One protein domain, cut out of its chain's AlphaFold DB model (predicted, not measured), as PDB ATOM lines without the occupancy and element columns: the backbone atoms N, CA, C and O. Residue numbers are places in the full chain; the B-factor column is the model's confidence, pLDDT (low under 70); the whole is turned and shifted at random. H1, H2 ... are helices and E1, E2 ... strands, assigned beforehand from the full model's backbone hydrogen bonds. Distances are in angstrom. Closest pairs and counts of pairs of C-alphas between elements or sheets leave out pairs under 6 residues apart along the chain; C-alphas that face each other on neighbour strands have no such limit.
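Overview. This is residues 5 to 166 of the 182 residues of an uncharacterized protein of Serratia fonticola (UniProt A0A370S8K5). Picture a small closed barrel of six strands, E1 to E6, with the long helix H3 packed along its outside and the short helix H1 beside the strand E6. At one end H7 gathers three short helices, H4, H5 and H6, into a cluster, in which H5 is over the barrel strand E5 from outside, and H2 sits by the first residues of H3. The printed part has 162 residues with seven named helices and six named strands, in the order E1 H1 H2 H3 E2 E3 H4 E4 E5 E6 H5 H6 H7, and its class is mixed, helices and strands. The barrel is mixed too, with parallel and antiparallel neighbours. The whole is compact and rounded, with a radius of gyration of the C-alphas of 15.7 A and spans of 42 by 40 by 31 A.

Arrangement. Begin with the barrel, at E4, residues 95 to 99, E5, residues 108 to 116, and E6, residues 126 to 137. These form a meander, each strand the antiparallel neighbour of the one before; E4 and E5 are a hairpin, and so are E5 and E6. Look for N 96 and O 111 at 2.8 A, and for N 112 and O 132 at 2.9 A. E6 is the parallel neighbour of E1, residues 5 to 13, where N 12 and O 131 are 2.8 A apart. E1 bends by 78 degrees at residue 9, and E6 bends by 89 degrees at residue 129. E1 is antiparallel to E2, residues 58 to 61, with N 6 and O 59 at 2.9 A. E2 is parallel to E3, residues 72 to 75, with N 73 and O 60 at 2.8 A. E3 closes the ring beside E4, antiparallel, with N 74 and O 97 at 2.8 A. H3, residues 42 to 56, is on the barrel, outside it, at a height over the sheet of 8.7 A; its closest C-alphas to E1 are those of Glu 54 and Arg 10, 5.8 A apart. H1, residues 17 to 23, stands at the sheet's level, and the closest C-alphas of H1 and E6 are those of Ser 21 and Ala 135, 4.5 A. H2, residues 28 to 31, only just touches H3, with 3 pairs of C-alphas within 8 A, the closest being the C-alphas of Leu 31 and Leu 42 at 5.2 A; H3 touches H2 with residues 42 to 43 alone. H7, residues 152 to 163, is not on the barrel and touches H4, residues 89 to 92, with the C-alphas of Arg 159 and Phe 91 closest at 6.0 A. H7 also touches H5, residues 139 to 143, at Arg 159 and Leu 142, whose C-alphas are 7.1 A apart. H6, residues 146 to 149, and H7 only just touch, with 3 pairs of C-alphas within 8 A, and only at the corner; Lys 149 and Met 155 have the closest C-alphas, 6.6 A. In H1, H3, H5 and H7 every O i to N i+4 pair is within hydrogen-bond range; H2, H4 and H6 are too short for such a pair.

Along the chain. Find C-alpha 5 at (150.376, 190.985, 168.793), where E1 begins its 20.8 A. H3 runs 21.5 A from C-alpha 42 at (163.447, 169.225, 166.189). E5 measures 23.9 A and E6 25.8 A, while E4 measures 14.0 A. H7 covers 16.3 A and ends at C-alpha 163, (150.927, 170.851, 186.098).

Size, cuts and confidence. The two C-alphas farthest apart, those of Ile 36 and Pro 119, are 44.0 A apart. The printed part has no cut. The link from E3 to H4 is long, 13 residues, and within it residues 80 to 85 are under 70 in pLDDT; the mean of the printed part is 91.7.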
ATOM      1  N   LYS A   5     148.919 190.865 168.752       95.38
ATOM      2  CA  LYS A   5     150.376 190.985 168.793       95.38
ATOM      3  C   LYS A   5     150.818 191.234 170.226       95.38
ATOM      4  O   LYS A   5     150.679 192.340 170.749       95.38
ATOM      5  N   ARG A   6     151.413 190.209 170.832       97.06
ATOM      6  CA  ARG A   6     151.964 190.264 172.185       97.06
ATOM      7  C   ARG A   6     153.465 190.500 172.142       97.06
ATOM      8  O   ARG A   6     154.207 189.595 171.753       97.06
ATOM      9  N   PHE A   7     153.890 191.697 172.532       97.94
ATOM     10  CA  PHE A   7     155.300 192.064 172.611       97.94
ATOM     11  C   PHE A   7     156.032 191.237 173.673       97.94
ATOM     12  O   PHE A   7     155.492 191.004 174.757       97.94
ATOM     13  N   VAL A   8     157.266 190.838 173.360       97.56
ATOM     14  CA  VAL A   8     158.209 190.229 174.303       97.56
ATOM     15  C   VAL A   8     159.611 190.790 174.099       97.56
ATOM     16  O   VAL A   8     160.061 190.882 172.957       97.56
ATOM     17  N   SER A   9     160.305 191.134 175.188       96.06
ATOM     18  CA  SER A   9     161.693 191.621 175.113       96.06
ATOM     19  C   SER A   9     162.688 190.494 174.814       96.06
ATOM     20  O   SER A   9     163.710 190.739 174.179       96.06
ATOM     21  N   ARG A  10     162.402 189.266 175.275       95.81
ATOM     22  CA  ARG A  10     163.228 188.069 175.040       95.81
ATOM     23  C   ARG A  10     162.452 186.762 175.200       95.81
ATOM     24  O   ARG A  10     161.303 186.765 175.664       95.81
ATOM     25  N   VAL A  11     163.089 185.647 174.833       97.00
ATOM     26  CA  VAL A  11     162.539 184.302 175.026       97.00
ATOM     27  C   VAL A  11     163.507 183.424 175.817       97.00
ATOM     28  O   VAL A  11     164.601 183.123 175.358       97.00
ATOM     29  N   ASP A  12     163.050 182.931 176.962       96.19
ATOM     30  CA  ASP A  12     163.826 182.067 177.849       96.19
ATOM     31  C   ASP A  12     163.274 180.639 177.876       96.19
ATOM     32  O   ASP A  12     162.138 180.367 177.481       96.19
ATOM     33  N   TYR A  13     164.070 179.711 178.402       96.56
ATOM     34  CA  TYR A  13     163.626 178.363 178.750       96.56
ATOM     35  C   TYR A  13     163.599 178.215 180.267       96.56
ATOM     36  O   TYR A  13     164.484 178.714 180.961       96.56
ATOM     37  N   THR A  14     162.630 177.470 180.795       96.38
ATOM     38  CA  THR A  14     162.746 177.014 182.186       96.38
ATOM     39  C   THR A  14     163.932 176.066 182.333       96.38
ATOM     40  O   THR A  14     164.136 175.214 181.467       96.38
ATOM     41  N   GLU A  15     164.622 176.089 183.471       95.38
ATOM     42  CA  GLU A  15     165.658 175.102 183.822       95.38
ATOM     43  C   GLU A  15     165.137 173.658 183.722       95.38
ATOM     44  O   GLU A  15     165.839 172.741 183.295       95.38
ATOM     45  N   SER A  16     163.857 173.447 184.047       95.06
ATOM     46  CA  SER A  16     163.192 172.146 183.964       95.06
ATOM     47  C   SER A  16     162.744 171.754 182.551       95.06
ATOM     48  O   SER A  16     162.114 170.707 182.402       95.06
ATOM     49  N   PHE A  17     163.067 172.530 181.508       96.75
ATOM     50  CA  PHE A  17     162.549 172.337 180.148       96.75
ATOM     51  C   PHE A  17     162.761 170.914 179.617       96.75
ATOM     52  O   PHE A  17     161.830 170.275 179.113       96.75
ATOM     53  N   ALA A  18     163.980 170.385 179.749       95.75
ATOM     54  CA  ALA A  18     164.310 169.049 179.255       95.75
ATOM     55  C   ALA A  18     163.571 167.947 180.038       95.75
ATOM     56  O   ALA A  18     163.089 166.970 179.453       95.75
ATOM     57  N   TYR A  19     163.439 168.123 181.357       96.38
ATOM     58  CA  TYR A  19     162.699 167.208 182.225       96.38
ATOM     59  C   TYR A  19     161.201 167.215 181.892       96.38
ATOM     60  O   TYR A  19     160.625 166.154 181.641       96.38
ATOM     61  N   ALA A  20     160.593 168.400 181.811       97.25
ATOM     62  CA  ALA A  20     159.180 168.572 181.493       97.25
ATOM     63  C   ALA A  20     158.852 168.029 180.096       97.25
ATOM     64  O   ALA A  20     157.921 167.238 179.951       97.25
ATOM     65  N   SER A  21     159.674 168.344 179.087       97.88
ATOM     66  CA  SER A  21     159.536 167.784 177.734       97.88
ATOM     67  C   SER A  21     159.590 166.257 177.751       97.88
ATOM     68  O   SER A  21     158.747 165.604 177.144       97.88
ATOM     69  N   THR A  22     160.517 165.661 178.509       97.56
ATOM     70  CA  THR A  22     160.622 164.197 178.629       97.56
ATOM     71  C   THR A  22     159.358 163.584 179.230       97.56
ATOM     72  O   THR A  22     158.835 162.610 178.682       97.56
ATOM     73  N   LYS A  23     158.830 164.162 180.318       97.25
ATOM     74  CA  LYS A  23     157.572 163.716 180.941       97.25
ATOM     75  C   LYS A  23     156.367 163.883 180.019       97.25
ATOM     76  O   LYS A  23     155.471 163.047 180.026       97.25
ATOM     77  N   LEU A  24     156.407 164.892 179.157       96.69
ATOM     78  CA  LEU A  24     155.400 165.179 178.141       96.69
ATOM     79  C   LEU A  24     155.658 164.475 176.798       96.69
ATOM     80  O   LEU A  24     155.059 164.823 175.777       96.69
ATOM     81  N   GLY A  25     156.505 163.443 176.806       96.19
ATOM     82  CA  GLY A  25     156.682 162.517 175.693       96.19
ATOM     83  C   GLY A  25     157.755 162.911 174.681       96.19
ATOM     84  O   GLY A  25     157.827 162.255 173.642       96.19
ATOM     85  N   TYR A  26     158.580 163.920 174.973       96.38
ATOM     86  CA  TYR A  26     159.680 164.455 174.159       96.38
ATOM     87  C   TYR A  26     161.026 164.380 174.893       96.38
ATOM     88  O   TYR A  26     161.600 165.381 175.309       96.38
ATOM     89  N   GLY A  27     161.550 163.160 175.033       94.75
ATOM     90  CA  GLY A  27     162.928 162.942 175.483       94.75
ATOM     91  C   GLY A  27     163.971 163.213 174.390       94.75
ATOM     92  O   GLY A  27     163.635 163.511 173.239       94.75
ATOM     93  N   ILE A  28     165.248 163.016 174.738       92.94
ATOM     94  CA  ILE A  28     166.423 163.288 173.884       92.94
ATOM     95  C   ILE A  28     166.265 162.720 172.466       92.94
ATOM     96  O   ILE A  28     166.511 163.424 171.491       92.94
ATOM     97  N   ALA A  29     165.794 161.477 172.327       94.19
ATOM     98  CA  ALA A  29     165.646 160.831 171.022       94.19
ATOM     99  C   ALA A  29     164.649 161.545 170.090       94.19
ATOM    100  O   ALA A  29     164.871 161.602 168.883       94.19
ATOM    101  N   LYS A  30     163.552 162.097 170.628       95.12
ATOM    102  CA  LYS A  30     162.567 162.840 169.828       95.12
ATOM    103  C   LYS A  30     163.005 164.278 169.570       95.12
ATOM    104  O   LYS A  30     162.836 164.746 168.450       95.12
ATOM    105  N   LEU A  31     163.596 164.952 170.559       94.31
ATOM    106  CA  LEU A  31     164.149 166.305 170.385       94.31
ATOM    107  C   LEU A  31     165.310 166.325 169.378       94.31
ATOM    108  O   LEU A  31     165.418 167.237 168.563       94.31
ATOM    109  N   GLY A  32     166.146 165.287 169.382       94.00
ATOM    110  CA  GLY A  32     167.234 165.105 168.424       94.00
ATOM    111  C   GLY A  32     166.812 164.475 167.094       94.00
ATOM    112  O   GLY A  32     167.667 164.271 166.232       94.00
ATOM    113  N   LYS A  33     165.527 164.139 166.902       91.69
ATOM    114  CA  LYS A  33     165.063 163.474 165.681       91.69
ATOM    115  C   LYS A  33     165.188 164.419 164.490       91.69
ATOM    116  O   LYS A  33     164.600 165.497 164.484       91.69
ATOM    117  N   MET A  34     165.907 163.966 163.466       91.81
ATOM    118  CA  MET A  34     166.034 164.662 162.190       91.81
ATOM    119  C   MET A  34     164.696 164.665 161.441       91.81
ATOM    120  O   MET A  34     164.100 163.610 161.201       91.81
ATOM    121  N   ASN A  35     164.243 165.845 161.032       89.56
ATOM    122  CA  ASN A  35     163.188 166.004 160.047       89.56
ATOM    123  C   ASN A  35     163.829 166.099 158.659       89.56
ATOM    124  O   ASN A  35     164.366 167.135 158.284       89.56
ATOM    125  N   ILE A  36     163.745 165.016 157.884       88.12
ATOM    126  CA  ILE A  36     164.395 164.906 156.568       88.12
ATOM    127  C   ILE A  36     163.897 165.984 155.592       88.12
ATOM    128  O   ILE A  36     164.669 166.467 154.774       88.12
ATOM    129  N   THR A  37     162.628 166.393 155.688       86.19
ATOM    130  CA  THR A  37     162.062 167.432 154.814       86.19
ATOM    131  C   THR A  37     162.624 168.817 155.126       86.19
ATOM    132  O   THR A  37     162.774 169.621 154.214       86.19
ATOM    133  N   LEU A  38     162.919 169.100 156.397       85.38
ATOM    134  CA  LEU A  38     163.471 170.390 156.823       85.38
ATOM    135  C   LEU A  38     165.004 170.406 156.849       85.38
ATOM    136  O   LEU A  38     165.586 171.481 156.858       85.38
ATOM    137  N   GLY A  39     165.652 169.238 156.887       91.06
ATOM    138  CA  GLY A  39     167.097 169.132 157.096       91.06
ATOM    139  C   GLY A  39     167.548 169.546 158.504       91.06
ATOM    140  O   GLY A  39     168.726 169.808 158.710       91.06
ATOM    141  N   GLU A  40     166.622 169.603 159.464       92.50
ATOM    142  CA  GLU A  40     166.841 170.098 160.828       92.50
ATOM    143  C   GLU A  40     166.407 169.044 161.853       92.50
ATOM    144  O   GLU A  40     165.429 168.314 161.639       92.50
ATOM    145  N   ARG A  41     167.086 168.972 163.003       95.38
ATOM    146  CA  ARG A  41     166.532 168.262 164.165       95.38
ATOM    147  C   ARG A  41     165.435 169.117 164.785       95.38
ATOM    148  O   ARG A  41     165.444 170.338 164.659       95.38
ATOM    149  N   LEU A  42     164.521 168.489 165.519       93.88
ATOM    150  CA  LEU A  42     163.447 169.225 166.189       93.88
ATOM    151  C   LEU A  42     163.975 170.337 167.114       93.88
ATOM    152  O   LEU A  42     163.401 171.424 167.139       93.88
ATOM    153  N   ILE A  43     165.071 170.091 167.837       94.88
ATOM    154  CA  ILE A  43     165.701 171.120 168.672       94.88
ATOM    155  C   ILE A  43     166.199 172.318 167.848       94.88
ATOM    156  O   ILE A  43     166.012 173.450 168.270       94.88
ATOM    157  N   ASP A  44     166.732 172.088 166.644       95.56
ATOM    158  CA  ASP A  44     167.213 173.159 165.764       95.56
ATOM    159  C   ASP A  44     166.027 173.995 165.243       95.56
ATOM    160  O   ASP A  44     166.073 175.224 165.220       95.56
ATOM    161  N   THR A  45     164.907 173.341 164.912       94.00
ATOM    162  CA  THR A  45     163.668 174.035 164.536       94.00
ATOM    163  C   THR A  45     163.097 174.872 165.691       94.00
ATOM    164  O   THR A  45     162.556 175.954 165.451       94.00
ATOM    165  N   LEU A  46     163.212 174.399 166.939       94.62
ATOM    166  CA  LEU A  46     162.796 175.158 168.121       94.62
ATOM    167  C   LEU A  46     163.691 176.386 168.341       94.62
ATOM    168  O   LEU A  46     163.165 177.475 168.560       94.62
ATOM    169  N   THR A  47     165.010 176.240 168.193       95.00
ATOM    170  CA  THR A  47     165.955 177.367 168.220       95.00
ATOM    171  C   THR A  47     165.590 178.413 167.170       95.00
ATOM    172  O   THR A  47     165.450 179.586 167.495       95.00
ATOM    173  N   ARG A  48     165.298 177.994 165.932       94.56
ATOM    174  CA  ARG A  48     164.884 178.912 164.860       94.56
ATOM    175  C   ARG A  48     163.559 179.628 165.150       94.56
ATOM    176  O   ARG A  48     163.358 180.759 164.711       94.56
ATOM    177  N   LEU A  49     162.629 178.979 165.858       94.19
ATOM    178  CA  LEU A  49     161.402 179.630 166.325       94.19
ATOM    179  C   LEU A  49     161.723 180.733 167.343       94.19
ATOM    180  O   LEU A  49     161.185 181.831 167.212       94.19
ATOM    181  N   VAL A  50     162.600 180.454 168.311       95.94
ATOM    182  CA  VAL A  50     163.060 181.439 169.303       95.94
ATOM    183  C   VAL A  50     163.734 182.623 168.622       95.94
ATOM    184  O   VAL A  50     163.261 183.746 168.773       95.94
ATOM    185  N   GLU A  51     164.727 182.373 167.769       95.62
ATOM    186  CA  GLU A  51     165.429 183.418 167.015       95.62
ATOM    187  C   GLU A  51     164.454 184.290 166.215       95.62
ATOM    188  O   GLU A  51     164.580 185.512 166.168       95.62
ATOM    189  N   LYS A  52     163.439 183.677 165.591       94.81
ATOM    190  CA  LYS A  52     162.435 184.422 164.826       94.81
ATOM    191  C   LYS A  52     161.599 185.342 165.711       94.81
ATOM    192  O   LYS A  52     161.228 186.429 165.263       94.81
ATOM    193  N   VAL A  53     161.255 184.892 166.916       95.88
ATOM    194  CA  VAL A  53     160.496 185.686 167.884       95.88
ATOM    195  C   VAL A  53     161.352 186.827 168.405       95.88
ATOM    196  O   VAL A  53     160.881 187.954 168.363       95.88
ATOM    197  N   GLU A  54     162.599 186.575 168.795       95.19
ATOM    198  CA  GLU A  54     163.520 187.610 169.286       95.19
ATOM    199  C   GLU A  54     163.888 188.634 168.207       95.19
ATOM    200  O   GLU A  54     164.043 189.815 168.485       95.19
ATOM    201  N   GLN A  55     163.941 188.239 166.933       95.94
ATOM    202  CA  GLN A  55     164.134 189.196 165.837       95.94
ATOM    203  C   GLN A  55     162.946 190.145 165.647       95.94
ATOM    204  O   GLN A  55     163.125 191.264 165.166       95.94
ATOM    205  N   ARG A  56     161.721 189.689 165.939       95.75
ATOM    206  CA  ARG A  56     160.498 190.478 165.716       95.75
ATOM    207  C   ARG A  56     159.902 191.062 166.998       95.75
ATOM    208  O   ARG A  56     159.058 191.938 166.887       95.75
ATOM    209  N   ASN A  57     160.333 190.592 168.167       97.06
ATOM    210  CA  ASN A  57     159.865 190.944 169.510       97.06
ATOM    211  C   ASN A  57     158.375 190.696 169.779       97.06
ATOM    212  O   ASN A  57     157.760 191.427 170.548       97.06
ATOM    213  N   TYR A  58     157.754 189.691 169.151       96.94
ATOM    214  CA  TYR A  58     156.374 189.327 169.495       96.94
ATOM    215  C   TYR A  58     155.995 187.885 169.171       96.94
ATOM    216  O   TYR A  58     156.544 187.240 168.269       96.94
ATOM    217  N   PHE A  59     154.959 187.422 169.867       97.06
ATOM    218  CA  PHE A  59     154.114 186.313 169.439       97.06
ATOM    219  C   PHE A  59     152.791 186.827 168.876       97.06
ATOM    220  O   PHE A  59     152.263 187.850 169.304       97.06
ATOM    221  N   GLU A  60     152.255 186.088 167.911       95.94
ATOM    222  CA  GLU A  60     150.882 186.258 167.440       95.94
ATOM    223  C   GLU A  60     149.991 185.299 168.230       95.94
ATOM    224  O   GLU A  60     150.220 184.086 168.192       95.94
ATOM    225  N   ILE A  61     149.002 185.822 168.951       95.44
ATOM    226  CA  ILE A  61     148.030 185.019 169.694       95.44
ATOM    227  C   ILE A  61     146.735 184.972 168.893       95.44
ATOM    228  O   ILE A  61     146.201 186.004 168.491       95.44
ATOM    229  N   TYR A  62     146.244 183.763 168.649       91.88
ATOM    230  CA  TYR A  62     145.042 183.535 167.858       91.88
ATOM    231  C   TYR A  62     143.968 182.825 168.679       91.88
ATOM    232  O   TYR A  62     144.250 182.106 169.646       91.88
ATOM    233  N   THR A  63     142.718 183.018 168.269       84.88
ATOM    234  CA  THR A  63     141.550 182.422 168.930       84.88
ATOM    235  C   THR A  63     140.904 181.361 168.048       84.88
ATOM    236  O   THR A  63     140.603 180.265 168.538       84.88
ATOM    237  N   GLU A  64     140.814 181.605 166.741       81.44
ATOM    238  CA  GLU A  64     140.134 180.723 165.796       81.44
ATOM    239  C   GLU A  64     141.059 179.679 165.164       81.44
ATOM    240  O   GLU A  64     142.240 179.898 164.925       81.44
ATOM    241  N   SER A  65     140.540 178.473 164.933       78.06
ATOM    242  CA  SER A  65     141.371 177.345 164.484       78.06
ATOM    243  C   SER A  65     141.925 177.496 163.060       78.06
ATOM    244  O   SER A  65     142.903 176.834 162.738       78.06
ATOM    245  N   ASP A  66     141.328 178.332 162.217       81.00
ATOM    246  CA  ASP A  66     141.792 178.628 160.854       81.00
ATOM    247  C   ASP A  66     142.945 179.646 160.810       81.00
ATOM    248  O   ASP A  66     143.645 179.749 159.803       81.00
ATOM    249  N   GLU A  67     143.205 180.343 161.918       80.06
ATOM    250  CA  GLU A  67     144.338 181.259 162.085       80.06
ATOM    251  C   GLU A  67     145.618 180.540 162.547       80.06
ATOM    252  O   GLU A  67     146.644 181.183 162.798       80.06
ATOM    253  N   GLU A  68     145.593 179.212 162.667       80.69
ATOM    254  CA  GLU A  68     146.734 178.432 163.132       80.69
ATOM    255  C   GLU A  68     147.954 178.557 162.206       80.69
ATOM    256  O   GLU A  68     147.858 178.561 160.979       80.69
ATOM    257  N   GLY A  69     149.147 178.647 162.793       83.69
ATOM    258  CA  GLY A  69     150.364 178.851 162.018       83.69
ATOM    259  C   GLY A  69     151.633 178.691 162.837       83.69
ATOM    260  O   GLY A  69     151.613 178.672 164.069       83.69
ATOM    261  N   TRP A  70     152.757 178.557 162.137       88.25
ATOM    262  CA  TRP A  70     154.074 178.548 162.768       88.25
ATOM    263  C   TRP A  70     154.369 179.912 163.400       88.25
ATOM    264  O   TRP A  70     154.123 180.944 162.781       88.25
ATOM    265  N   GLY A  71     154.877 179.923 164.635       83.69
ATOM    266  CA  GLY A  71     155.116 181.165 165.378       83.69
ATOM    267  C   GLY A  71     153.859 181.835 165.940       83.69
ATOM    268  O   GLY A  71     153.942 182.976 166.403       83.69
ATOM    269  N   ARG A  72     152.712 181.142 165.914       94.12
ATOM    270  CA  ARG A  72     151.464 181.578 166.545       94.12
ATOM    271  C   ARG A  72     151.128 180.711 167.747       94.12
ATOM    272  O   ARG A  72     151.386 179.504 167.738       94.12
ATOM    273  N   LEU A  73     150.528 181.322 168.761       96.00
ATOM    274  CA  LEU A  73     150.153 180.663 170.004       96.00
ATOM    275  C   LEU A  73     148.647 180.740 170.247       96.00
ATOM    276  O   LEU A  73     147.991 181.713 169.887       96.00
ATOM    277  N   LYS A  74     148.122 179.734 170.938       93.88
ATOM    278  CA  LYS A  74     146.760 179.714 171.460       93.88
ATOM    279  C   LYS A  74     146.789 179.498 172.962       93.88
ATOM    280  O   LYS A  74     147.593 178.710 173.459       93.88
ATOM    281  N   ALA A  75     145.907 180.183 173.680       93.31
ATOM    282  CA  ALA A  75     145.746 179.977 175.114       93.31
ATOM    283  C   ALA A  75     145.329 178.522 175.395       93.31
ATOM    284  O   ALA A  75     144.369 178.002 174.809       93.31
ATOM    285  N   SER A  76     146.074 177.846 176.271       91.75
ATOM    286  CA  SER A  76     145.862 176.432 176.615       91.75
ATOM    287  C   SER A  76     144.626 176.215 177.491       91.75
ATOM    288  O   SER A  76     144.124 175.095 177.587       91.75
ATOM    289  N   ASP A  77     144.107 177.286 178.083       86.69
ATOM    290  CA  ASP A  77     142.883 177.343 178.873       86.69
ATOM    291  C   ASP A  77     141.681 177.919 178.095       86.69
ATOM    292  O   ASP A  77     140.611 178.116 178.669       86.69
ATOM    293  N   SER A  78     141.819 178.148 176.780       77.94
ATOM    294  CA  SER A  78     140.742 178.722 175.966       77.94
ATOM    295  C   SER A  78     139.455 177.884 175.985       77.94
ATOM    296  O   SER A  78     139.447 176.657 175.780       77.94
ATOM    297  N   LEU A  79     138.340 178.585 176.188       70.81
ATOM    298  CA  LEU A  79     136.991 178.060 176.022       70.81
ATOM    299  C   LEU A  79     136.615 178.118 174.538       70.81
ATOM    300  O   LEU A  79     136.891 179.105 173.860       70.81
ATOM    301  N   LYS A  80     136.004 177.047 174.025       65.75
ATOM    302  CA  LYS A  80     135.233 177.129 172.782       65.75
ATOM    303  C   LYS A  80     133.783 177.372 173.171       65.75
ATOM    304  O   LYS A  80     133.317 176.788 174.145       65.75
ATOM    305  N   ASP A  81     133.086 178.194 172.398       59.03
ATOM    306  CA  ASP A  81     131.642 178.376 172.536       59.03
ATOM    307  C   ASP A  81     130.909 177.200 171.866       59.03
ATOM    308  O   ASP A  81     130.255 177.326 170.836       59.03
ATOM    309  N   ASP A  82     131.148 175.994 172.384       67.62
ATOM    310  CA  ASP A  82     130.507 174.751 171.940       67.62
ATOM    311  C   ASP A  82     129.559 174.179 173.009       67.62
ATOM    312  O   ASP A  82     129.051 173.063 172.868       67.62
ATOM    313  N   GLY A  83     129.316 174.948 174.078       60.88
ATOM    314  CA  GLY A  83     128.458 174.582 175.205       60.88
ATOM    315  C   GLY A  83     129.010 173.463 176.096       60.88
ATOM    316  O   GLY A  83     128.307 173.025 177.006       60.88
ATOM    317  N   ARG A  84     130.240 172.975 175.863       68.75
ATOM    318  CA  ARG A  84     130.823 171.860 176.625       68.75
ATOM    319  C   ARG A  84     131.699 172.360 177.769       68.75
ATOM    320  O   ARG A  84     132.564 173.218 177.596       68.75
ATOM    321  N   VAL A  85     131.524 171.761 178.943       65.81
ATOM    322  CA  VAL A  85     132.368 172.027 180.113       65.81
ATOM    323  C   VAL A  85     133.755 171.422 179.885       65.81
ATOM    324  O   VAL A  85     133.899 170.249 179.547       65.81
ATOM    325  N   ARG A  86     134.808 172.225 180.066       74.69
ATOM    326  CA  ARG A  86     136.207 171.776 179.989       74.69
ATOM    327  C   ARG A  86     136.802 171.711 181.394       74.69
ATOM    328  O   ARG A  86     137.171 172.731 181.969       74.69
ATOM    329  N   ALA A  87     136.940 170.508 181.944       81.50
ATOM    330  CA  ALA A  87     137.389 170.321 183.324       81.50
ATOM    331  C   ALA A  87     138.893 170.560 183.527       81.50
ATOM    332  O   ALA A  87     139.726 170.088 182.759       81.50
ATOM    333  N   GLY A  88     139.268 171.270 184.593       79.38
ATOM    334  CA  GLY A  88     140.676 171.455 184.975       79.38
ATOM    335  C   GLY A  88     141.451 172.494 184.157       79.38
ATOM    336  O   GLY A  88     142.675 172.482 184.200       79.38
ATOM    337  N   LEU A  89     140.782 173.397 183.427       83.56
ATOM    338  CA  LEU A  89     141.463 174.472 182.680       83.56
ATOM    339  C   LEU A  89     142.328 175.373 183.572       83.56
ATOM    340  O   LEU A  89     143.362 175.846 183.120       83.56
ATOM    341  N   GLY A  90     141.961 175.546 184.847       84.88
ATOM    342  CA  GLY A  90     142.732 176.351 185.801       84.88
ATOM    343  C   GLY A  90     144.174 175.873 186.011       84.88
ATOM    344  O   GLY A  90     145.032 176.686 186.331       84.88
ATOM    345  N   PHE A  91     144.473 174.591 185.766       89.69
ATOM    346  CA  PHE A  91     145.851 174.085 185.799       89.69
ATOM    347  C   PHE A  91     146.708 174.611 184.640       89.69
ATOM    348  O   PHE A  91     147.931 174.605 184.734       89.69
ATOM    349  N   TYR A  92     146.077 175.050 183.548       91.81
ATOM    350  CA  TYR A  92     146.725 175.593 182.352       91.81
ATOM    351  C   TYR A  92     146.585 177.112 182.228       91.81
ATOM    352  O   TYR A  92     147.023 177.677 181.227       91.81
ATOM    353  N   ALA A  93     146.005 177.773 183.232       91.00
ATOM    354  CA  ALA A  93     145.861 179.220 183.232       91.00
ATOM    355  C   ALA A  93     147.230 179.899 183.065       91.00
ATOM    356  O   ALA A  93     148.186 179.586 183.776       91.00
ATOM    357  N   GLY A  94     147.319 180.814 182.098       92.69
ATOM    358  CA  GLY A  94     148.557 181.527 181.758       92.69
ATOM    359  C   GLY A  94     149.541 180.753 180.871       92.69
ATOM    360  O   GLY A  94     150.563 181.318 180.475       92.69
ATOM    361  N   PHE A  95     149.238 179.501 180.511       96.69
ATOM    362  CA  PHE A  95     149.985 178.769 179.493       96.69
ATOM    363  C   PHE A  95     149.366 178.928 178.108       96.69
ATOM    364  O   PHE A  95     148.153 178.951 177.908       96.69
ATOM    365  N   PHE A  96     150.248 178.941 177.125       96.88
ATOM    366  CA  PHE A  96     149.956 179.004 175.710       96.88
ATOM    367  C   PHE A  96     150.645 177.836 175.018       96.88
ATOM    368  O   PHE A  96     151.652 177.321 175.504       96.88
ATOM    369  N   HIS A  97     150.118 177.420 173.874       96.31
ATOM    370  CA  HIS A  97     150.764 176.420 173.039       96.31
ATOM    371  C   HIS A  97     150.800 176.851 171.577       96.31
ATOM    372  O   HIS A  97     149.889 177.518 171.087       96.31
ATOM    373  N   GLY A  98     151.850 176.453 170.868       95.25
ATOM    374  CA  GLY A  98     152.009 176.748 169.446       95.25
ATOM    375  C   GLY A  98     152.821 175.695 168.727       95.25
ATOM    376  O   GLY A  98     153.510 174.897 169.348       95.25
ATOM    377  N   ARG A  99     152.733 175.674 167.402       93.50
ATOM    378  CA  ARG A  99     153.377 174.647 166.578       93.50
ATOM    379  C   ARG A  99     154.853 174.957 166.401       93.50
ATOM    380  O   ARG A  99     155.208 176.058 165.981       93.50
ATOM    381  N   VAL A 100     155.699 173.958 166.633       92.06
ATOM    382  CA  VAL A 100     157.145 174.084 166.399       92.06
ATOM    383  C   VAL A 100     157.471 173.959 164.912       92.06
ATOM    384  O   VAL A 100     158.372 174.629 164.423       92.06
ATOM    385  N   ILE A 101     156.714 173.146 164.164       90.75
ATOM    386  CA  ILE A 101     156.946 172.888 162.738       90.75
ATOM    387  C   ILE A 101     155.807 173.471 161.892       90.75
ATOM    388  O   ILE A 101     154.630 173.201 162.138       90.75
ATOM    389  N   ALA A 102     156.156 174.227 160.849       87.00
ATOM    390  CA  ALA A 102     155.187 174.779 159.907       87.00
ATOM    391  C   ALA A 102     154.367 173.683 159.203       87.00
ATOM    392  O   ALA A 102     154.906 172.677 158.742       87.00
ATOM    393  N   GLY A 103     153.046 173.878 159.137       84.19
ATOM    394  CA  GLY A 103     152.117 172.939 158.500       84.19
ATOM    395  C   GLY A 103     151.923 171.606 159.238       84.19
ATOM    396  O   GLY A 103     151.300 170.699 158.691       84.19
ATOM    397  N   LYS A 104     152.445 171.448 160.463       87.75
ATOM    398  CA  LYS A 104     152.251 170.246 161.292       87.75
ATOM    399  C   LYS A 104     151.454 170.568 162.549       87.75
ATOM    400  O   LYS A 104     151.595 171.656 163.096       87.75
ATOM    401  N   HIS A 105     150.588 169.643 162.970       88.00
ATOM    402  CA  HIS A 105     149.803 169.758 164.210       88.00
ATOM    403  C   HIS A 105     150.671 169.611 165.454       88.00
ATOM    404  O   HIS A 105     150.527 170.394 166.387       88.00
ATOM    405  N   ASP A 106     151.607 168.673 165.396       92.44
ATOM    406  CA  ASP A 106     152.579 168.385 166.437       92.44
ATOM    407  C   ASP A 106     153.997 168.419 165.853       92.44
ATOM    408  O   ASP A 106     154.174 168.147 164.656       92.44
ATOM    409  N   PRO A 107     155.025 168.710 166.667       94.88
ATOM    410  CA  PRO A 107     154.959 169.048 168.092       94.88
ATOM    411  C   PRO A 107     154.456 170.461 168.393       94.88
ATOM    412  O   PRO A 107     154.575 171.381 167.577       94.88
ATOM    413  N   LEU A 108     154.003 170.628 169.632       96.12
ATOM    414  CA  LEU A 108     153.706 171.899 170.267       96.12
ATOM    415  C   LEU A 108     154.820 172.337 171.223       96.12
ATOM    416  O   LEU A 108     155.352 171.520 171.969       96.12
ATOM    417  N   VAL A 109     155.105 173.635 171.260       97.25
ATOM    418  CA  VAL A 109     155.818 174.296 172.358       97.25
ATOM    419  C   VAL A 109     154.807 174.819 173.376       97.25
ATOM    420  O   VAL A 109     153.759 175.327 172.976       97.25
ATOM    421  N   VAL A 110     155.111 174.705 174.671       97.81
ATOM    422  CA  VAL A 110     154.325 175.278 175.776       97.81
ATOM    423  C   VAL A 110     155.035 176.521 176.308       97.81
ATOM    424  O   VAL A 110     156.202 176.441 176.691       97.81
ATOM    425  N   VAL A 111     154.337 177.656 176.337       98.00
ATOM    426  CA  VAL A 111     154.890 178.987 176.631       98.00
ATOM    427  C   VAL A 111     154.079 179.674 177.732       98.00
ATOM    428  O   VAL A 111     152.862 179.525 177.777       98.00
ATOM    429  N   SER A 112     154.720 180.460 178.595       97.56
ATOM    430  CA  SER A 112     154.056 181.452 179.456       97.56
ATOM    431  C   SER A 112     154.668 182.835 179.250       97.56
ATOM    432  O   SER A 112     155.770 182.943 178.724       97.56
ATOM    433  N   PHE A 113     154.006 183.881 179.734       97.19
ATOM    434  CA  PHE A 113     154.515 185.253 179.684       97.19
ATOM    435  C   PHE A 113     154.733 185.804 181.098       97.19
ATOM    436  O   PHE A 113     153.960 185.478 182.003       97.19
ATOM    437  N   ARG A 114     155.796 186.591 181.309       95.12
ATOM    438  CA  ARG A 114     156.189 187.130 182.624       95.12
ATOM    439  C   ARG A 114     156.623 188.588 182.537       95.12
ATOM    440  O   ARG A 114     157.103 189.028 181.498       95.12
ATOM    441  N   GLY A 115     156.474 189.304 183.654       95.06
ATOM    442  CA  GLY A 115     156.848 190.715 183.762       95.06
ATOM    443  C   GLY A 115     156.001 191.580 182.837       95.06
ATOM    444  O   GLY A 115     156.505 192.083 181.846       95.06
ATOM    445  N   GLU A 116     154.700 191.679 183.107       97.00
ATOM    446  CA  GLU A 116     153.792 192.499 182.298       97.00
ATOM    447  C   GLU A 116     154.260 193.964 182.252       97.00
ATOM    448  O   GLU A 116     154.586 194.553 183.284       97.00
ATOM    449  N   ILE A 117     154.280 194.542 181.050       97.12
ATOM    450  CA  ILE A 117     154.701 195.920 180.788       97.12
ATOM    451  C   ILE A 117     153.454 196.752 180.493       97.12
ATOM    452  O   ILE A 117     152.739 196.497 179.520       97.12
ATOM    453  N   ILE A 118     153.202 197.770 181.319       94.50
ATOM    454  CA  ILE A 118     152.038 198.651 181.182       94.50
ATOM    455  C   ILE A 118     152.502 200.114 181.133       94.50
ATOM    456  O   ILE A 118     153.150 200.572 182.077       94.50
ATOM    457  N   PRO A 119     152.129 200.882 180.089       94.81
ATOM    458  CA  PRO A 119     151.357 200.467 178.909       94.81
ATOM    459  C   PRO A 119     152.190 199.636 177.908       94.81
ATOM    460  O   PRO A 119     153.417 199.760 177.896       94.81
ATOM    461  N   PRO A 120     151.550 198.837 177.029       96.31
ATOM    462  CA  PRO A 120     152.266 198.147 175.961       96.31
ATOM    463  C   PRO A 120     152.878 199.148 174.959       96.31
ATOM    464  O   PRO A 120     152.314 200.229 174.747       96.31
ATOM    465  N   PRO A 121     154.012 198.814 174.307       95.44
ATOM    466  CA  PRO A 121     154.582 199.650 173.258       95.44
ATOM    467  C   PRO A 121     153.610 199.850 172.087       95.44
ATOM    468  O   PRO A 121     152.765 199.003 171.795       95.44
ATOM    469  N   ALA A 122     153.753 200.971 171.377       95.31
ATOM    470  CA  ALA A 122     152.880 201.304 170.255       95.31
ATOM    471  C   ALA A 122     152.876 200.197 169.182       95.31
ATOM    472  O   ALA A 122     153.931 199.763 168.720       95.31
ATOM    473  N   GLY A 123     151.680 199.780 168.756       93.69
ATOM    474  CA  GLY A 123     151.494 198.733 167.744       93.69
ATOM    475  C   GLY A 123     151.366 197.306 168.291       93.69
ATOM    476  O   GLY A 123     151.249 196.380 167.485       93.69
ATOM    477  N   TYR A 124     151.357 197.139 169.617       96.19
ATOM    478  CA  TYR A 124     151.117 195.870 170.306       96.19
ATOM    479  C   TYR A 124     149.881 195.952 171.203       96.19
ATOM    480  O   TYR A 124     149.564 197.012 171.743       96.19
ATOM    481  N   ASP A 125     149.199 194.822 171.363       96.38
ATOM    482  CA  ASP A 125     147.977 194.710 172.163       96.38
ATOM    483  C   ASP A 125     148.283 194.426 173.643       96.38
ATOM    484  O   ASP A 125     147.560 194.861 174.536       96.38
ATOM    485  N   SER A 126     149.382 193.712 173.908       96.88
ATOM    486  CA  SER A 126     149.913 193.428 175.245       96.88
ATOM    487  C   SER A 126     151.439 193.300 175.200       96.88
ATOM    488  O   SER A 126     152.023 193.141 174.124       96.88
ATOM    489  N   ALA A 127     152.104 193.402 176.353       97.81
ATOM    490  CA  ALA A 127     153.560 193.419 176.425       97.81
ATOM    491  C   ALA A 127     154.092 192.767 177.701       97.81
ATOM    492  O   ALA A 127     153.534 192.947 178.783       97.81
ATOM    493  N   TYR A 128     155.186 192.023 177.558       97.88
ATOM    494  CA  TYR A 128     155.842 191.294 178.639       97.88
ATOM    495  C   TYR A 128     157.361 191.368 178.483       97.88
ATOM    496  O   TYR A 128     157.870 191.395 177.366       97.88
ATOM    497  N   GLU A 129     158.094 191.342 179.589       96.38
ATOM    498  CA  GLU A 129     159.557 191.274 179.547       96.38
ATOM    499  C   GLU A 129     160.042 189.939 178.969       96.38
ATOM    500  O   GLU A 129     161.024 189.888 178.232       96.38
ATOM    501  N   GLN A 130     159.333 188.847 179.265       95.94
ATOM    502  CA  GLN A 130     159.769 187.501 178.898       95.94
ATOM    503  C   GLN A 130     158.613 186.647 178.375       95.94
ATOM    504  O   GLN A 130     157.544 186.565 178.992       95.94
ATOM    505  N   ALA A 131     158.871 185.915 177.290       97.62
ATOM    506  CA  ALA A 131     158.208 184.638 177.038       97.62
ATOM    507  C   ALA A 131     159.087 183.499 177.555       97.62
ATOM    508  O   ALA A 131     160.273 183.450 177.260       97.62
ATOM    509  N   VAL A 132     158.503 182.549 178.276       97.88
ATOM    510  CA  VAL A 132     159.226 181.408 178.840       97.88
ATOM    511  C   VAL A 132     158.701 180.121 178.228       97.88
ATOM    512  O   VAL A 132     157.509 179.833 178.325       97.88
ATOM    513  N   ILE A 133     159.582 179.339 177.611       97.81
ATOM    514  CA  ILE A 133     159.310 178.012 177.064       97.81
ATOM    515  C   ILE A 133     159.502 176.960 178.163       97.81
ATOM    516  O   ILE A 133     160.575 176.821 178.747       97.81
ATOM    517  N   HIS A 134     158.454 176.173 178.406       97.81
ATOM    518  CA  HIS A 134     158.410 175.180 179.486       97.81
ATOM    519  C   HIS A 134     158.631 173.759 179.001       97.81
ATOM    520  O   HIS A 134     159.224 172.950 179.706       97.81
ATOM    521  N   ALA A 135     158.128 173.422 177.814       97.94
ATOM    522  CA  ALA A 135     158.226 172.070 177.283       97.94
ATOM    523  C   ALA A 135     157.910 172.000 175.787       97.94
ATOM    524  O   ALA A 135     157.295 172.906 175.219       97.94
ATOM    525  N   VAL A 136     158.255 170.861 175.188       97.62
ATOM    526  CA  VAL A 136     157.690 170.376 173.925       97.62
ATOM    527  C   VAL A 136     156.768 169.184 174.201       97.62
ATOM    528  O   VAL A 136     157.100 168.312 175.006       97.62
ATOM    529  N   SER A 137     155.607 169.135 173.548       97.00
ATOM    530  CA  SER A 137     154.622 168.059 173.712       97.00
ATOM    531  C   SER A 137     153.778 167.823 172.456       97.00
ATOM    532  O   SER A 137     153.829 168.603 171.512       97.00
ATOM    533  N   ASP A 138     152.991 166.747 172.452       95.94
ATOM    534  CA  ASP A 138     151.951 166.502 171.446       95.94
ATOM    535  C   ASP A 138     150.595 166.996 171.966       95.94
ATOM    536  O   ASP A 138     150.314 166.947 173.168       95.94
ATOM    537  N   HIS A 139     149.700 167.367 171.054       93.12
ATOM    538  CA  HIS A 139     148.337 167.808 171.346       93.12
ATOM    539  C   HIS A 139     147.611 166.843 172.286       93.12
ATOM    540  O   HIS A 139     146.966 167.262 173.245       93.12
ATOM    541  N   LYS A 140     147.752 165.538 172.046       93.62
ATOM    542  CA  LYS A 140     147.101 164.490 172.838       93.62
ATOM    543  C   LYS A 140     147.592 164.391 174.277       93.62
ATOM    544  O   LYS A 140     146.833 163.986 175.149       93.62
ATOM    545  N   MET A 141     148.844 164.756 174.531       95.00
ATOM    546  CA  MET A 141     149.426 164.702 175.872       95.00
ATOM    547  C   MET A 141     148.901 165.849 176.737       95.00
ATOM    548  O   MET A 141     148.736 165.679 177.940       95.00
ATOM    549  N   LEU A 142     148.601 166.997 176.121       93.25
ATOM    550  CA  LEU A 142     148.057 168.176 176.798       93.25
ATOM    551  C   LEU A 142     146.520 168.167 176.858       93.25
ATOM    552  O   LEU A 142     145.918 168.641 177.822       93.25
ATOM    553  N   PHE A 143     145.871 167.636 175.818       91.69
ATOM    554  CA  PHE A 143     144.439 167.827 175.579       91.69
ATOM    555  C   PHE A 143     143.659 166.539 175.300       91.69
ATOM    556  O   PHE A 143     142.499 166.648 174.915       91.69
ATOM    557  N   ALA A 144     144.262 165.360 175.485       91.31
ATOM    558  CA  ALA A 144     143.689 164.043 175.185       91.31
ATOM    559  C   ALA A 144     143.319 163.821 173.701       91.31
ATOM    560  O   ALA A 144     143.559 164.663 172.836       91.31
ATOM    561  N   GLU A 145     142.739 162.659 173.392       89.38
ATOM    562  CA  GLU A 145     142.242 162.249 172.070       89.38
ATOM    563  C   GLU A 145     140.839 161.643 172.188       89.38
ATOM    564  O   GLU A 145     140.485 161.096 173.230       89.38
ATOM    565  N   GLY A 146     140.044 161.739 171.117       87.06
ATOM    566  CA  GLY A 146     138.705 161.146 171.056       87.06
ATOM    567  C   GLY A 146     137.768 161.627 172.168       87.06
ATOM    568  O   GLY A 146     137.740 162.816 172.496       87.06
ATOM    569  N   ASP A 147     137.021 160.688 172.747       85.75
ATOM    570  CA  ASP A 147     136.019 160.966 173.781       85.75
ATOM    571  C   ASP A 147     136.642 161.387 175.118       85.75
ATOM    572  O   ASP A 147     136.036 162.155 175.863       85.75
ATOM    573  N   ASN A 148     137.900 161.004 175.377       87.25
ATOM    574  CA  ASN A 148     138.623 161.392 176.593       87.25
ATOM    575  C   ASN A 148     138.791 162.914 176.715       87.25
ATOM    576  O   ASN A 148     138.971 163.418 177.817       87.25
ATOM    577  N   LYS A 149     138.698 163.666 175.604       85.69
ATOM    578  CA  LYS A 149     138.701 165.142 175.616       85.69
ATOM    579  C   LYS A 149     137.526 165.743 176.387       85.69
ATOM    580  O   LYS A 149     137.593 166.907 176.783       85.69
ATOM    581  N   TYR A 150     136.451 164.974 176.529       84.50
ATOM    582  CA  TYR A 150     135.189 165.393 177.129       84.50
ATOM    583  C   TYR A 150     134.892 164.652 178.440       84.50
ATOM    584  O   TYR A 150     133.915 164.979 179.106       84.50
ATOM    585  N   ASP A 151     135.734 163.693 178.833       89.56
ATOM    586  CA  ASP A 151     135.678 163.062 180.149       89.56
ATOM    587  C   ASP A 151     136.273 164.024 181.191       89.56
ATOM    588  O   ASP A 151     137.478 164.288 181.225       89.56
ATOM    589  N   GLU A 152     135.406 164.601 182.024       90.62
ATOM    590  CA  GLU A 152     135.795 165.602 183.013       90.62
ATOM    591  C   GLU A 152     136.786 165.074 184.073       90.62
ATOM    592  O   GLU A 152     137.837 165.709 184.248       90.62
ATOM    593  N   PRO A 153     136.520 163.949 184.777       91.88
ATOM    594  CA  PRO A 153     137.498 163.328 185.671       91.88
ATOM    595  C   PRO A 153     138.852 163.079 185.005       91.88
ATOM    596  O   PRO A 153     139.891 163.433 185.574       91.88
ATOM    597  N   PHE A 154     138.845 162.518 183.792       92.81
ATOM    598  CA  PHE A 154     140.064 162.232 183.048       92.81
ATOM    599  C   PHE A 154     140.844 163.513 182.746       92.81
ATOM    600  O   PHE A 154     142.028 163.608 183.076       92.81
ATOM    601  N   MET A 155     140.184 164.523 182.172       92.62
ATOM    602  CA  MET A 155     140.829 165.779 181.789       92.62
ATOM    603  C   MET A 155     141.352 166.560 182.991       92.62
ATOM    604  O   MET A 155     142.440 167.136 182.918       92.62
ATOM    605  N   ARG A 156     140.621 166.561 184.112       92.75
ATOM    606  CA  ARG A 156     141.084 167.186 185.356       92.75
ATOM    607  C   ARG A 156     142.353 166.511 185.864       92.75
ATOM    608  O   ARG A 156     143.313 167.213 186.170       92.75
ATOM    609  N   ASN A 157     142.364 165.180 185.915       94.81
ATOM    610  CA  ASN A 157     143.518 164.410 186.370       94.81
ATOM    611  C   ASN A 157     144.726 164.587 185.435       94.81
ATOM    612  O   ASN A 157     145.825 164.868 185.902       94.81
ATOM    613  N   LEU A 158     144.518 164.507 184.117       94.94
ATOM    614  CA  LEU A 158     145.565 164.724 183.115       94.94
ATOM    615  C   LEU A 158     146.236 166.092 183.289       94.94
ATOM    616  O   LEU A 158     147.460 166.188 183.342       94.94
ATOM    617  N   ARG A 159     145.437 167.161 183.395       94.12
ATOM    618  CA  ARG A 159     145.954 168.529 183.532       94.12
ATOM    619  C   ARG A 159     146.635 168.755 184.876       94.12
ATOM    620  O   ARG A 159     147.657 169.434 184.911       94.12
ATOM    621  N   GLN A 160     146.114 168.154 185.945       94.19
ATOM    622  CA  GLN A 160     146.755 168.173 187.256       94.19
ATOM    623  C   GLN A 160     148.139 167.512 187.206       94.19
ATOM    624  O   GLN A 160     149.111 168.149 187.598       94.19
ATOM    625  N   ILE A 161     148.254 166.305 186.640       94.75
ATOM    626  CA  ILE A 161     149.545 165.616 186.467       94.75
ATOM    627  C   ILE A 161     150.499 166.470 185.626       94.75
ATOM    628  O   ILE A 161     151.643 166.695 186.007       94.75
ATOM    629  N   ASN A 162     150.029 167.012 184.502       95.56
ATOM    630  CA  ASN A 162     150.866 167.851 183.645       95.56
ATOM    631  C   ASN A 162     151.335 169.135 184.359       95.56
ATOM    632  O   ASN A 162     152.445 169.599 184.096       95.56
ATOM    633  N   SER A 163     150.539 169.687 185.283       92.38
ATOM    634  CA  SER A 163     150.927 170.851 186.098       92.38
ATOM    635  C   SER A 163     152.023 170.554 187.128       92.38
ATOM    636  O   SER A 163     152.675 171.475 187.602       92.38
ATOM    637  N   GLU A 164     152.298 169.280 187.432       92.19
ATOM    638  CA  GLU A 164     153.460 168.900 188.249       92.19
ATOM    639  C   GLU A 164     154.782 169.095 187.490       92.19
ATOM    640  O   GLU A 164     155.843 169.229 188.100       92.19
ATOM    641  N   TYR A 165     154.730 169.105 186.154       93.12
ATOM    642  CA  TYR A 165     155.897 169.283 185.286       93.12
ATOM    643  C   TYR A 165     155.984 170.698 184.710       93.12
ATOM    644  O   TYR A 165     157.079 171.184 184.434       93.12
ATOM    645  N   LEU A 166     154.835 171.346 184.517       92.62
ATOM    646  CA  LEU A 166     154.716 172.702 183.997       92.62
ATOM    647  C   LEU A 166     154.533 173.686 185.153       92.62
ATOM    648  O   LEU A 166     153.464 173.763 185.751       92.62
TER     649      LEU A 166